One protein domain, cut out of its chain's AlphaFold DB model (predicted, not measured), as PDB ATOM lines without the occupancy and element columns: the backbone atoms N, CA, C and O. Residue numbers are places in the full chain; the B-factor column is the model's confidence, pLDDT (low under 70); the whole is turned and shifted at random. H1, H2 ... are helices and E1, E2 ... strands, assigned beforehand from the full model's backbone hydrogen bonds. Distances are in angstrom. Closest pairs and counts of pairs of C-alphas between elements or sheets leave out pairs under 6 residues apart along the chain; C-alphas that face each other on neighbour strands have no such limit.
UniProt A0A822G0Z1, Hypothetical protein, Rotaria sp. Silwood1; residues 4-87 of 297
ATOM      1  N   ILE A   4      11.180 -59.706  29.963       85.31
ATOM      2  CA  ILE A   4       9.808 -59.199  30.110       85.31
ATOM      3  C   ILE A   4       8.748 -60.285  29.887       85.31
ATOM      4  O   ILE A   4       7.729 -60.305  30.566       85.31
ATOM      5  N   VAL A   5       9.005 -61.242  28.988       88.31
ATOM      6  CA  VAL A   5       8.084 -62.360  28.715       88.31
ATOM      7  C   VAL A   5       8.044 -63.327  29.896       88.31
ATOM      8  O   VAL A   5       6.988 -63.865  30.220       88.31
ATOM      9  N   GLN A   6       9.185 -63.542  30.556       89.75
ATOM     10  CA  GLN A   6       9.240 -64.353  31.774       89.75
ATOM     11  C   GLN A   6       8.487 -63.671  32.918       89.75
ATOM     12  O   GLN A   6       7.677 -64.319  33.578       89.75
ATOM     13  N   LEU A   7       8.696 -62.364  33.096       91.12
ATOM     14  CA  LEU A   7       8.009 -61.578  34.119       91.12
ATOM     15  C   LEU A   7       6.488 -61.570  33.912       91.12
ATOM     16  O   LEU A   7       5.742 -61.818  34.852       91.12
ATOM     17  N   ALA A   8       6.036 -61.367  32.674       91.38
ATOM     18  CA  ALA A   8       4.622 -61.373  32.312       91.38
ATOM     19  C   ALA A   8       3.932 -62.703  32.639       91.38
ATOM     20  O   ALA A   8       2.819 -62.715  33.157       91.38
ATOM     21  N   ARG A   9       4.615 -63.829  32.402       90.75
ATOM     22  CA  ARG A   9       4.094 -65.161  32.746       90.75
ATOM     23  C   ARG A   9       4.050 -65.405  34.252       90.75
ATOM     24  O   ARG A   9       3.133 -66.069  34.722       90.75
ATOM     25  N   ALA A  10       5.027 -64.887  34.995       92.62
ATOM     26  CA  ALA A  10       5.055 -65.000  36.451       92.62
ATOM     27  C   ALA A  10       3.974 -64.135  37.122       92.62
ATOM     28  O   ALA A  10       3.415 -64.531  38.140       92.62
ATOM     29  N   LEU A  11       3.660 -62.974  36.540       92.69
ATOM     30  CA  LEU A  11       2.707 -61.995  37.065       92.69
ATOM     31  C   LEU A  11       1.438 -61.922  36.201       92.69
ATOM     32  O   LEU A  11       1.058 -60.855  35.730       92.69
ATOM     33  N   HIS A  12       0.773 -63.060  35.986       89.00
ATOM     34  CA  HIS A  12      -0.358 -63.161  35.051       89.00
ATOM     35  C   HIS A  12      -1.576 -62.284  35.409       89.00
ATOM     36  O   HIS A  12      -2.436 -62.061  34.564       89.00
ATOM     37  N   SER A  13      -1.689 -61.824  36.660       91.75
ATOM     38  CA  SER A  13      -2.777 -60.960  37.140       91.75
ATOM     39  C   SER A  13      -2.469 -59.464  37.035       91.75
ATOM     40  O   SER A  13      -3.327 -58.649  37.366       91.75
ATOM     41  N   ILE A  14      -1.257 -59.096  36.609       93.88
ATOM     42  CA  ILE A  14      -0.791 -57.711  36.523       93.88
ATOM     43  C   ILE A  14      -0.555 -57.359  35.057       93.88
ATOM     44  O   ILE A  14       0.083 -58.117  34.325       93.88
ATOM     45  N   GLU A  15      -1.034 -56.185  34.649       94.12
ATOM     46  CA  GLU A  15      -0.712 -55.601  33.351       94.12
ATOM     47  C   GLU A  15       0.663 -54.920  33.402       94.12
ATOM     48  O   GLU A  15       0.916 -54.021  34.207       94.12
ATOM     49  N   LEU A  16       1.578 -55.375  32.550       92.75
ATOM     50  CA  LEU A  16       2.922 -54.836  32.416       92.75
ATOM     51  C   LEU A  16       2.963 -53.836  31.267       92.75
ATOM     52  O   LEU A  16       2.874 -54.212  30.098       92.75
ATOM     53  N   VAL A  17       3.158 -52.564  31.602       92.75
ATOM     54  CA  VAL A  17       3.306 -51.497  30.610       92.75
ATOM     55  C   VAL A  17       4.775 -51.350  30.221       92.75
ATOM     56  O   VAL A  17       5.632 -51.077  31.061       92.75
ATOM     57  N   VAL A  18       5.064 -51.504  28.931       91.06
ATOM     58  CA  VAL A  18       6.390 -51.282  28.349       91.06
ATOM     59  C   VAL A  18       6.332 -50.022  27.496       91.06
ATOM     60  O   VAL A  18       5.695 -50.004  26.444       91.06
ATOM     61  N   PHE A  19       7.012 -48.974  27.958       91.06
ATOM     62  CA  PHE A  19       7.134 -47.711  27.240       91.06
ATOM     63  C   PHE A  19       8.478 -47.614  26.521       91.06
ATOM     64  O   PHE A  19       9.535 -47.738  27.144       91.06
ATOM     65  N   PHE A  20       8.433 -47.363  25.215       88.94
ATOM     66  CA  PHE A  20       9.616 -47.099  24.407       88.94
ATOM     67  C   PHE A  20       9.717 -45.619  24.048       88.94
ATOM     68  O   PHE A  20       8.824 -45.066  23.413       88.94
ATOM     69  N   ASP A  21      10.829 -44.983  24.394       86.88
ATOM     70  CA  ASP A  21      11.084 -43.598  24.006       86.88
ATOM     71  C   ASP A  21      11.765 -43.523  22.626       86.88
ATOM     72  O   ASP A  21      12.626 -44.347  22.309       86.88
ATOM     73  N   ALA A  22      11.380 -42.536  21.813       82.69
ATOM     74  CA  ALA A  22      11.962 -42.219  20.504       82.69
ATOM     75  C   ALA A  22      12.186 -43.421  19.547       82.69
ATOM     76  O   ALA A  22      13.249 -43.532  18.923       82.69
ATOM     77  N   ILE A  23      11.200 -44.316  19.380       87.88
ATOM     78  CA  ILE A  23      11.382 -45.597  18.648       87.88
ATOM     79  C   ILE A  23      11.840 -45.438  17.198       87.88
ATOM     80  O   ILE A  23      12.543 -46.294  16.665       87.88
ATOM     81  N   ASN A  24      11.468 -44.333  16.556       86.12
ATOM     82  CA  ASN A  24      11.802 -44.064  15.166       86.12
ATOM     83  C   ASN A  24      13.234 -43.562  14.962       86.12
ATOM     84  O   ASN A  24      13.634 -43.335  13.829       86.12
ATOM     85  N   THR A  25      14.038 -43.456  16.020       83.75
ATOM     86  CA  THR A  25      15.499 -43.316  15.899       83.75
ATOM     87  C   THR A  25      16.198 -44.655  15.647       83.75
ATOM     88  O   THR A  25      17.355 -44.679  15.232       83.75
ATOM     89  N   SER A  26      15.503 -45.775  15.871       82.69
ATOM     90  CA  SER A  26      16.031 -47.116  15.645       82.69
ATOM     91  C   SER A  26      15.746 -47.610  14.230       82.69
ATOM     92  O   SER A  26      14.650 -47.434  13.700       82.69
ATOM     93  N   SER A  27      16.702 -48.334  13.648       83.00
ATOM     94  CA  SER A  27      16.539 -49.012  12.359       83.00
ATOM     95  C   SER A  27      15.666 -50.272  12.437       83.00
ATOM     96  O   SER A  27      15.272 -50.814  11.406       83.00
ATOM     97  N   CYS A  28      15.315 -50.747  13.640       85.44
ATOM     98  CA  CYS A  28      14.550 -51.982  13.834       85.44
ATOM     99  C   CYS A  28      13.023 -51.785  13.933       85.44
ATOM    100  O   CYS A  28      12.342 -52.553  14.613       85.44
ATOM    101  N   LEU A  29      12.446 -50.809  13.219       87.25
ATOM    102  CA  LEU A  29      10.995 -50.534  13.220       87.25
ATOM    103  C   LEU A  29      10.115 -51.744  12.860       87.25
ATOM    104  O   LEU A  29       8.995 -51.856  13.357       87.25
ATOM    105  N   GLY A  30      10.631 -52.694  12.075       86.38
ATOM    106  CA  GLY A  30       9.941 -53.962  11.804       86.38
ATOM    107  C   GLY A  30       9.696 -54.809  13.059       86.38
ATOM    108  O   GLY A  30       8.655 -55.454  13.170       86.38
ATOM    109  N   LEU A  31      10.602 -54.759  14.042       89.19
ATOM    110  CA  LEU A  31      10.427 -55.447  15.322       89.19
ATOM    111  C   LEU A  31       9.315 -54.794  16.146       89.19
ATOM    112  O   LEU A  31       8.487 -55.489  16.724       89.19
ATOM    113  N   PHE A  32       9.259 -53.460  16.158       89.88
ATOM    114  CA  PHE A  32       8.178 -52.726  16.811       89.88
ATOM    115  C   PHE A  32       6.831 -53.018  16.154       89.88
ATOM    116  O   PHE A  32       5.867 -53.290  16.861       89.88
ATOM    117  N   LYS A  33       6.767 -53.098  14.820       89.88
ATOM    118  CA  LYS A  33       5.556 -53.555  14.128       89.88
ATOM    119  C   LYS A  33       5.122 -54.939  14.613       89.88
ATOM    120  O   LYS A  33       3.953 -55.113  14.944       89.88
ATOM    121  N   ALA A  34       6.045 -55.898  14.688       90.00
ATOM    122  CA  ALA A  34       5.733 -57.254  15.145       90.00
ATOM    123  C   ALA A  34       5.227 -57.289  16.599       90.00
ATOM    124  O   ALA A  34       4.280 -58.010  16.904       90.00
ATOM    125  N   MET A  35       5.801 -56.470  17.484       90.69
ATOM    126  CA  MET A  35       5.375 -56.387  18.884       90.69
ATOM    127  C   MET A  35       4.005 -55.715  19.049       90.69
ATOM    128  O   MET A  35       3.164 -56.233  19.778       90.69
ATOM    129  N   PHE A  36       3.779 -54.580  18.380       89.62
ATOM    130  CA  PHE A  36       2.572 -53.762  18.546       89.62
ATOM    131  C   PHE A  36       1.368 -54.326  17.785       89.62
ATOM    132  O   PHE A  36       0.262 -54.324  18.316       89.62
ATOM    133  N   MET A  37       1.583 -54.812  16.558       88.56
ATOM    134  CA  MET A  37       0.502 -55.278  15.681       88.56
ATOM    135  C   MET A  37       0.326 -56.791  15.759       88.56
ATOM    136  O   MET A  37      -0.777 -57.276  15.983       88.56
ATOM    137  N   ASP A  38       1.419 -57.540  15.597       90.56
ATOM    138  CA  ASP A  38       1.343 -59.002  15.474       90.56
ATOM    139  C   ASP A  38       1.397 -59.709  16.839       90.56
ATOM    140  O   ASP A  38       1.226 -60.923  16.908       90.56
ATOM    141  N   ARG A  39       1.665 -58.973  17.928       91.62
ATOM    142  CA  ARG A  39       1.926 -59.501  19.279       91.62
ATOM    143  C   ARG A  39       2.956 -60.637  19.291       91.62
ATOM    144  O   ARG A  39       2.833 -61.595  20.058       91.62
ATOM    145  N   THR A  40       4.010 -60.517  18.483       91.56
ATOM    146  CA  THR A  40       5.112 -61.487  18.443       91.56
ATOM    147  C   THR A  40       6.471 -60.840  18.680       91.56
ATOM    148  O   THR A  40       6.712 -59.679  18.353       91.56
ATOM    149  N   LEU A  41       7.394 -61.616  19.245       89.12
ATOM    150  CA  LEU A  41       8.798 -61.247  19.388       89.12
ATOM    151  C   LEU A  41       9.672 -62.458  19.047       89.12
ATOM    152  O   LEU A  41       9.532 -63.517  19.658       89.12
ATOM    153  N   HIS A  42      10.554 -62.310  18.053       85.81
ATOM    154  CA  HIS A  42      11.402 -63.395  17.527       85.81
ATOM    155  C   HIS A  42      10.623 -64.683  17.192       85.81
ATOM    156  O   HIS A  42      11.073 -65.787  17.490       85.81
ATOM    157  N   GLY A  43       9.425 -64.539  16.615       84.19
ATOM    158  CA  GLY A  43       8.562 -65.669  16.248       84.19
ATOM    159  C   GLY A  43       7.810 -66.319  17.414       84.19
ATOM    160  O   GLY A  43       7.133 -67.319  17.209       84.19
ATOM    161  N   THR A  44       7.899 -65.770  18.631       87.81
ATOM    162  CA  THR A  44       7.129 -66.245  19.792       87.81
ATOM    163  C   THR A  44       5.994 -65.288  20.134       87.81
ATOM    164  O   THR A  44       6.199 -64.073  20.140       87.81
ATOM    165  N   ASN A  45       4.810 -65.829  20.440       92.56
ATOM    166  CA  ASN A  45       3.663 -65.030  20.873       92.56
ATOM    167  C   ASN A  45       3.938 -64.382  22.233       92.56
ATOM    168  O   ASN A  45       4.407 -65.033  23.176       92.56
ATOM    169  N   LEU A  46       3.631 -63.093  22.321       92.88
ATOM    170  CA  LEU A  46       3.756 -62.305  23.536       92.88
ATOM    171  C   LEU A  46       2.547 -62.554  24.451       92.88
ATOM    172  O   LEU A  46       1.423 -62.638  23.954       92.88
ATOM    173  N   PRO A  47       2.752 -62.650  25.777       93.25
ATOM    174  CA  PRO A  47       1.658 -62.709  26.743       93.25
ATOM    175  C   PRO A  47       0.675 -61.538  26.594       93.25
ATOM    176  O   PRO A  47       1.065 -60.428  26.219       93.25
ATOM    177  N   GLU A  48      -0.604 -61.783  26.885       92.38
ATOM    178  CA  GLU A  48      -1.675 -60.785  26.733       92.38
ATOM    179  C   GLU A  48      -1.563 -59.640  27.740       92.38
ATOM    180  O   GLU A  48      -1.856 -58.498  27.404       92.38
ATOM    181  N   ASN A  49      -1.030 -59.918  28.930       94.62
ATOM    182  CA  ASN A  49      -0.839 -58.942  30.001       94.62
ATOM    183  C   ASN A  49       0.361 -58.001  29.791       94.62
ATOM    184  O   ASN A  49       0.804 -57.363  30.740       94.62
ATOM    185  N   ILE A  50       0.914 -57.921  28.578       93.75
ATOM    186  CA  ILE A  50       1.890 -56.893  28.211       93.75
ATOM    187  C   ILE A  50       1.195 -55.849  27.342       93.75
ATOM    188  O   ILE A  50       0.642 -56.181  26.287       93.75
ATOM    189  N   PHE A  51       1.282 -54.592  27.762       91.81
ATOM    190  CA  PHE A  51       0.799 -53.434  27.025       91.81
ATOM    191  C   PHE A  51       1.987 -52.599  26.538       91.81
ATOM    192  O   PHE A  51       2.785 -52.109  27.339       91.81
ATOM    193  N   PHE A  52       2.125 -52.440  25.222       91.12
ATOM    194  CA  PHE A  52       3.192 -51.633  24.632       91.12
ATOM    195  C   PHE A  52       2.698 -50.226  24.312       91.12
ATOM    196  O   PHE A  52       1.641 -50.042  23.717       91.12
ATOM    197  N   THR A  53       3.507 -49.232  24.653       90.44
ATOM    198  CA  THR A  53       3.313 -47.837  24.253       90.44
ATOM    199  C   THR A  53       4.655 -47.238  23.841       90.44
ATOM    200  O   THR A  53       5.715 -47.737  24.229       90.44
ATOM    201  N   ALA A  54       4.640 -46.216  22.989       88.62
ATOM    202  CA  ALA A  54       5.862 -45.610  22.486       88.62
ATOM    203  C   ALA A  54       5.709 -44.116  22.199       88.62
ATOM    204  O   ALA A  54       4.645 -43.656  21.791       88.62
ATOM    205  N   ALA A  55       6.812 -43.386  22.346       86.06
ATOM    206  CA  ALA A  55       6.985 -42.049  21.804       86.06
ATOM    207  C   ALA A  55       7.775 -42.098  20.489       86.06
ATOM    208  O   ALA A  55       8.694 -42.904  20.306       86.06
ATOM    209  N   ILE A  56       7.414 -41.208  19.568       83.00
ATOM    210  CA  ILE A  56       8.079 -41.018  18.279       83.00
ATOM    211  C   ILE A  56       8.491 -39.557  18.143       83.00
ATOM    212  O   ILE A  56       7.744 -38.655  18.521       83.00
ATOM    213  N   ASN A  57       9.665 -39.318  17.569       81.00
ATOM    214  CA  ASN A  57      10.085 -37.972  17.207       81.00
ATOM    215  C   ASN A  57       9.393 -37.552  15.897       81.00
ATOM    216  O   ASN A  57       9.198 -38.395  15.016       81.00
ATOM    217  N   PRO A  58       9.016 -36.279  15.718       75.25
ATOM    218  CA  PRO A  58       8.426 -35.822  14.465       75.25
ATOM    219  C   PRO A  58       9.432 -35.977  13.314       75.25
ATOM    220  O   PRO A  58      10.571 -35.521  13.409       75.25
ATOM    221  N   ALA A  59       9.010 -36.628  12.227       67.69
ATOM    222  CA  ALA A  59       9.774 -36.666  10.986       67.69
ATOM    223  C   ALA A  59       9.541 -35.364  10.218       67.69
ATOM    224  O   ALA A  59       8.391 -34.979   9.996       67.69
ATOM    225  N   SER A  60      10.614 -34.696   9.808       61.25
ATOM    226  CA  SER A  60      10.507 -33.541   8.922       61.25
ATOM    227  C   SER A  60      10.429 -33.983   7.472       61.25
ATOM    228  O   SER A  60      11.167 -34.862   7.027       61.25
ATOM    229  N   THR A  61       9.499 -33.381   6.742       51.72
ATOM    230  CA  THR A  61       9.309 -33.567   5.300       51.72
ATOM    231  C   THR A  61       9.976 -32.462   4.484       51.72
ATOM    232  O   THR A  61       9.844 -32.450   3.263       51.72
ATOM    233  N   LEU A  62      10.658 -31.513   5.130       47.06
ATOM    234  CA  LEU A  62      11.360 -30.452   4.424       47.06
ATOM    235  C   LEU A  62      12.652 -31.042   3.866       47.06
ATOM    236  O   LEU A  62      13.562 -31.405   4.608       47.06
ATOM    237  N   ALA A  63      12.714 -31.178   2.540       41.56
ATOM    238  CA  ALA A  63      13.970 -31.406   1.849       41.56
ATOM    239  C   ALA A  63      14.944 -30.333   2.338       41.56
ATOM    240  O   ALA A  63      14.673 -29.145   2.155       41.56
ATOM    241  N   SER A  64      16.021 -30.760   3.001       42.22
ATOM    242  CA  SER A  64      17.109 -29.911   3.472       42.22
ATOM    243  C   SER A  64      17.707 -29.183   2.274       42.22
ATOM    244  O   SER A  64      18.629 -29.670   1.619       42.22
ATOM    245  N   THR A  65      17.098 -28.059   1.939       42.00
ATOM    246  CA  THR A  65      17.656 -27.044   1.076       42.00
ATOM    247  C   THR A  65      18.421 -26.125   2.013       42.00
ATOM    248  O   THR A  65      17.898 -25.673   3.026       42.00
ATOM    249  N   ASP A  66      19.688 -25.945   1.666       39.38
ATOM    250  CA  ASP A  66      20.650 -24.996   2.213       39.38
ATOM    251  C   ASP A  66      21.552 -25.433   3.375       39.38
ATOM    252  O   ASP A  66      21.175 -26.088   4.347       39.38
ATOM    253  N   ASN A  67      22.817 -25.045   3.181       41.81
ATOM    254  CA  ASN A  67      24.034 -25.265   3.958       41.81
ATOM    255  C   ASN A  67      23.971 -24.684   5.384       41.81
ATOM    256  O   ASN A  67      24.817 -23.877   5.763       41.81
ATOM    257  N   LEU A  68      22.987 -25.073   6.193       42.84
ATOM    258  CA  LEU A  68      22.965 -24.725   7.610       42.84
ATOM    259  C   LEU A  68      23.803 -25.742   8.409       42.84
ATOM    260  O   LEU A  68      23.558 -26.948   8.310       42.84
ATOM    261  N   PRO A  69      24.776 -25.299   9.232       43.28
ATOM    262  CA  PRO A  69      25.590 -26.193  10.062       43.28
ATOM    263  C   PRO A  69      24.796 -26.893  11.181       43.28
ATOM    264  O   PRO A  69      25.302 -27.827  11.805       43.28
ATOM    265  N   TYR A  70      23.543 -26.487  11.411       47.19
ATOM    266  CA  TYR A  70      22.642 -27.043  12.417       47.19
ATOM    267  C   TYR A  70      21.458 -27.722  11.730       47.19
ATOM    268  O   TYR A  70      20.739 -27.110  10.941       47.19
ATOM    269  N   ARG A  71      21.258 -29.016  12.013       51.44
ATOM    270  CA  ARG A  71      20.105 -29.756  11.486       51.44
ATOM    271  C   ARG A  71      18.845 -29.302  12.206       51.44
ATOM    272  O   ARG A  71      18.738 -29.447  13.419       51.44
ATOM    273  N   LEU A  72      17.876 -28.835  11.428       51.38
ATOM    274  CA  LEU A  72      16.567 -28.430  11.928       51.38
ATOM    275  C   LEU A  72      15.733 -29.618  12.432       51.38
ATOM    276  O   LEU A  72      14.774 -29.397  13.162       51.38
ATOM    277  N   ASP A  73      16.123 -30.863  12.122       62.00
ATOM    278  CA  ASP A  73      15.252 -32.035  12.229       62.00
ATOM    279  C   ASP A  73      15.898 -33.240  12.926       62.00
ATOM    280  O   ASP A  73      17.101 -33.497  12.808       62.00
ATOM    281  N   TYR A  74      15.068 -34.029  13.619       62.19
ATOM    282  CA  TYR A  74      15.475 -35.315  14.181       62.19
ATOM    283  C   TYR A  74      15.814 -36.305  13.063       62.19
ATOM    284  O   TYR A  74      15.043 -36.493  12.122       62.19
ATOM    285  N   VAL A  75      16.943 -37.004  13.197       68.12
ATOM    286  CA  VAL A  75      17.265 -38.133  12.317       68.12
ATOM    287  C   VAL A  75      16.385 -39.308  12.718       68.12
ATOM    288  O   VAL A  75      16.618 -39.947  13.744       68.12
ATOM    289  N   VAL A  76      15.354 -39.561  11.920       77.12
ATOM    290  CA  VAL A  76      14.372 -40.610  12.179       77.12
ATOM    291  C   VAL A  76      14.100 -41.433  10.932       77.12
ATOM    292  O   VAL A  76      14.138 -40.941   9.807       77.12
ATOM    293  N   HIS A  77      13.786 -42.700  11.145       81.12
ATOM    294  CA  HIS A  77      13.219 -43.576  10.142       81.12
ATOM    295  C   HIS A  77      11.717 -43.305  10.014       81.12
ATOM    296  O   HIS A  77      11.018 -43.101  11.011       81.12
ATOM    297  N   GLN A  78      11.213 -43.319   8.779       82.19
ATOM    298  CA  GLN A  78       9.775 -43.253   8.532       82.19
ATOM    299  C   GLN A  78       9.090 -44.465   9.165       82.19
ATOM    300  O   GLN A  78       9.594 -45.590   9.087       82.19
ATOM    301  N   LEU A  79       7.953 -44.227   9.818       82.06
ATOM    302  CA  LEU A  79       7.180 -45.310  10.410       82.06
ATOM    303  C   LEU A  79       6.631 -46.222   9.308       82.06
ATOM    304  O   LEU A  79       6.193 -45.732   8.269       82.06
ATOM    305  N   PRO A  80       6.611 -47.548   9.520       83.88
ATOM    306  CA  PRO A  80       5.852 -48.443   8.665       83.88
ATOM    307  C   PRO A  80       4.382 -48.019   8.632       83.88
ATOM    308  O   PRO A  80       3.811 -47.740   9.685       83.88
ATOM    309  N   GLN A  81       3.752 -48.077   7.456       82.06
ATOM    310  CA  GLN A  81       2.337 -47.725   7.261       82.06
ATOM    311  C   GLN A  81       1.404 -48.406   8.281       82.06
ATOM    312  O   GLN A  81       0.451 -47.811   8.771       82.06
ATOM    313  N   ALA A  82       1.720 -49.645   8.672       82.69
ATOM    314  CA  ALA A  82       0.963 -50.400   9.671       82.69
ATOM    315  C   ALA A  82       0.914 -49.744  11.067       82.69
ATOM    316  O   ALA A  82       0.008 -50.046  11.836       82.69
ATOM    317  N   LEU A  83       1.875 -48.878  11.408       83.38
ATOM    318  CA  LEU A  83       1.947 -48.168  12.689       83.38
ATOM    319  C   LEU A  83       1.429 -46.724  12.606       83.38
ATOM    320  O   LEU A  83       1.280 -46.082  13.643       83.38
ATOM    321  N   GLU A  84       1.127 -46.203  11.411       79.94
ATOM    322  CA  GLU A  84       0.657 -44.818  11.247       79.94
ATOM    323  C   GLU A  84      -0.658 -44.562  11.986       79.94
ATOM    324  O   GLU A  84      -0.813 -43.516  12.612       79.94
ATOM    325  N   GLY A  85      -1.570 -45.539  11.991       76.69
ATOM    326  CA  GLY A  85      -2.857 -45.444  12.689       76.69
ATOM    327  C   GLY A  85      -2.758 -45.368  14.218       76.69
ATOM    328  O   GLY A  85      -3.745 -45.046  14.868       76.69
ATOM    329  N   LEU A  86      -1.582 -45.641  14.798       78.31
ATOM    330  CA  LEU A  86      -1.331 -45.530  16.241       78.31
ATOM    331  C   LEU A  86      -0.803 -44.146  16.647       78.31
ATOM    332  O   LEU A  86      -0.615 -43.874  17.834       78.31
ATOM    333  N   ARG A  87      -0.520 -43.270  15.678       78.00
ATOM    334  CA  ARG A  87       0.067 -41.960  15.940       78.00
ATOM    335  C   ARG A  87      -0.971 -41.003  16.519       78.00
ATOM    336  O   ARG A  87      -1.960 -40.672  15.872       78.00
TER     337      ARG A  87
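What this domain is: This is residues 4 to 87 of the 297 residues of the protein "Hypothetical protein" of Rotaria sp. Silwood1 (UniProt A0A822G0Z1). With little regular structure, a ribbon of two parallel strands, E1 and E2, has H1 at one end and H2 over one side; a long loop reaches beyond the other end, its residues 65 to 71 sticking out. The 84 printed residues, with 29 in named elements, run H1, E1, H2, E2, H3: mixed, loose, radius of gyration of the C-alphas 16.4 A, spans 55 by 20 by 20 A.

Where its parts are: H1, residues 4 to 10, 9.8 A long, begins at C-alpha 4 (9.808, -59.199, 30.110). E1 is residues 16 to 20, 13.0 A; H2 29 to 36, 10.5 A; E2 50 to 54, 13.3 A; H3 81 to 84, 5.2 A, ending at C-alpha 84 (0.657, -44.818, 11.247).

How they stand to each other: E1 and E2 are parallel at 22 degrees, N 18 and O 51 2.8 A apart, within hydrogen-bond range. E1, H2, E2 form a strand-helix-strand unit, parallel neighbour strands joined through a helix, with a right-handed crossover. The closest C-alphas of H1 and E2, Ala 8 and Ile 50, are 6.7 A apart; those of H2 and E2, Phe 36 and Phe 52, 6.5 A. H2 and H3 are close but not clearly touching, closest C-alphas Lys 33 and Leu 83, 6.6 A. Every O i to N i+4 pair is within hydrogen-bond range in H1 and H2; H3 is too short for one.

The domain as a whole: C-alphas 13 and 67 are farthest apart, 55.6 A. The printed part has no cut. Links H2 to E2 and E2 to H3 are long. Residues 59 to 75 have pLDDT under 70.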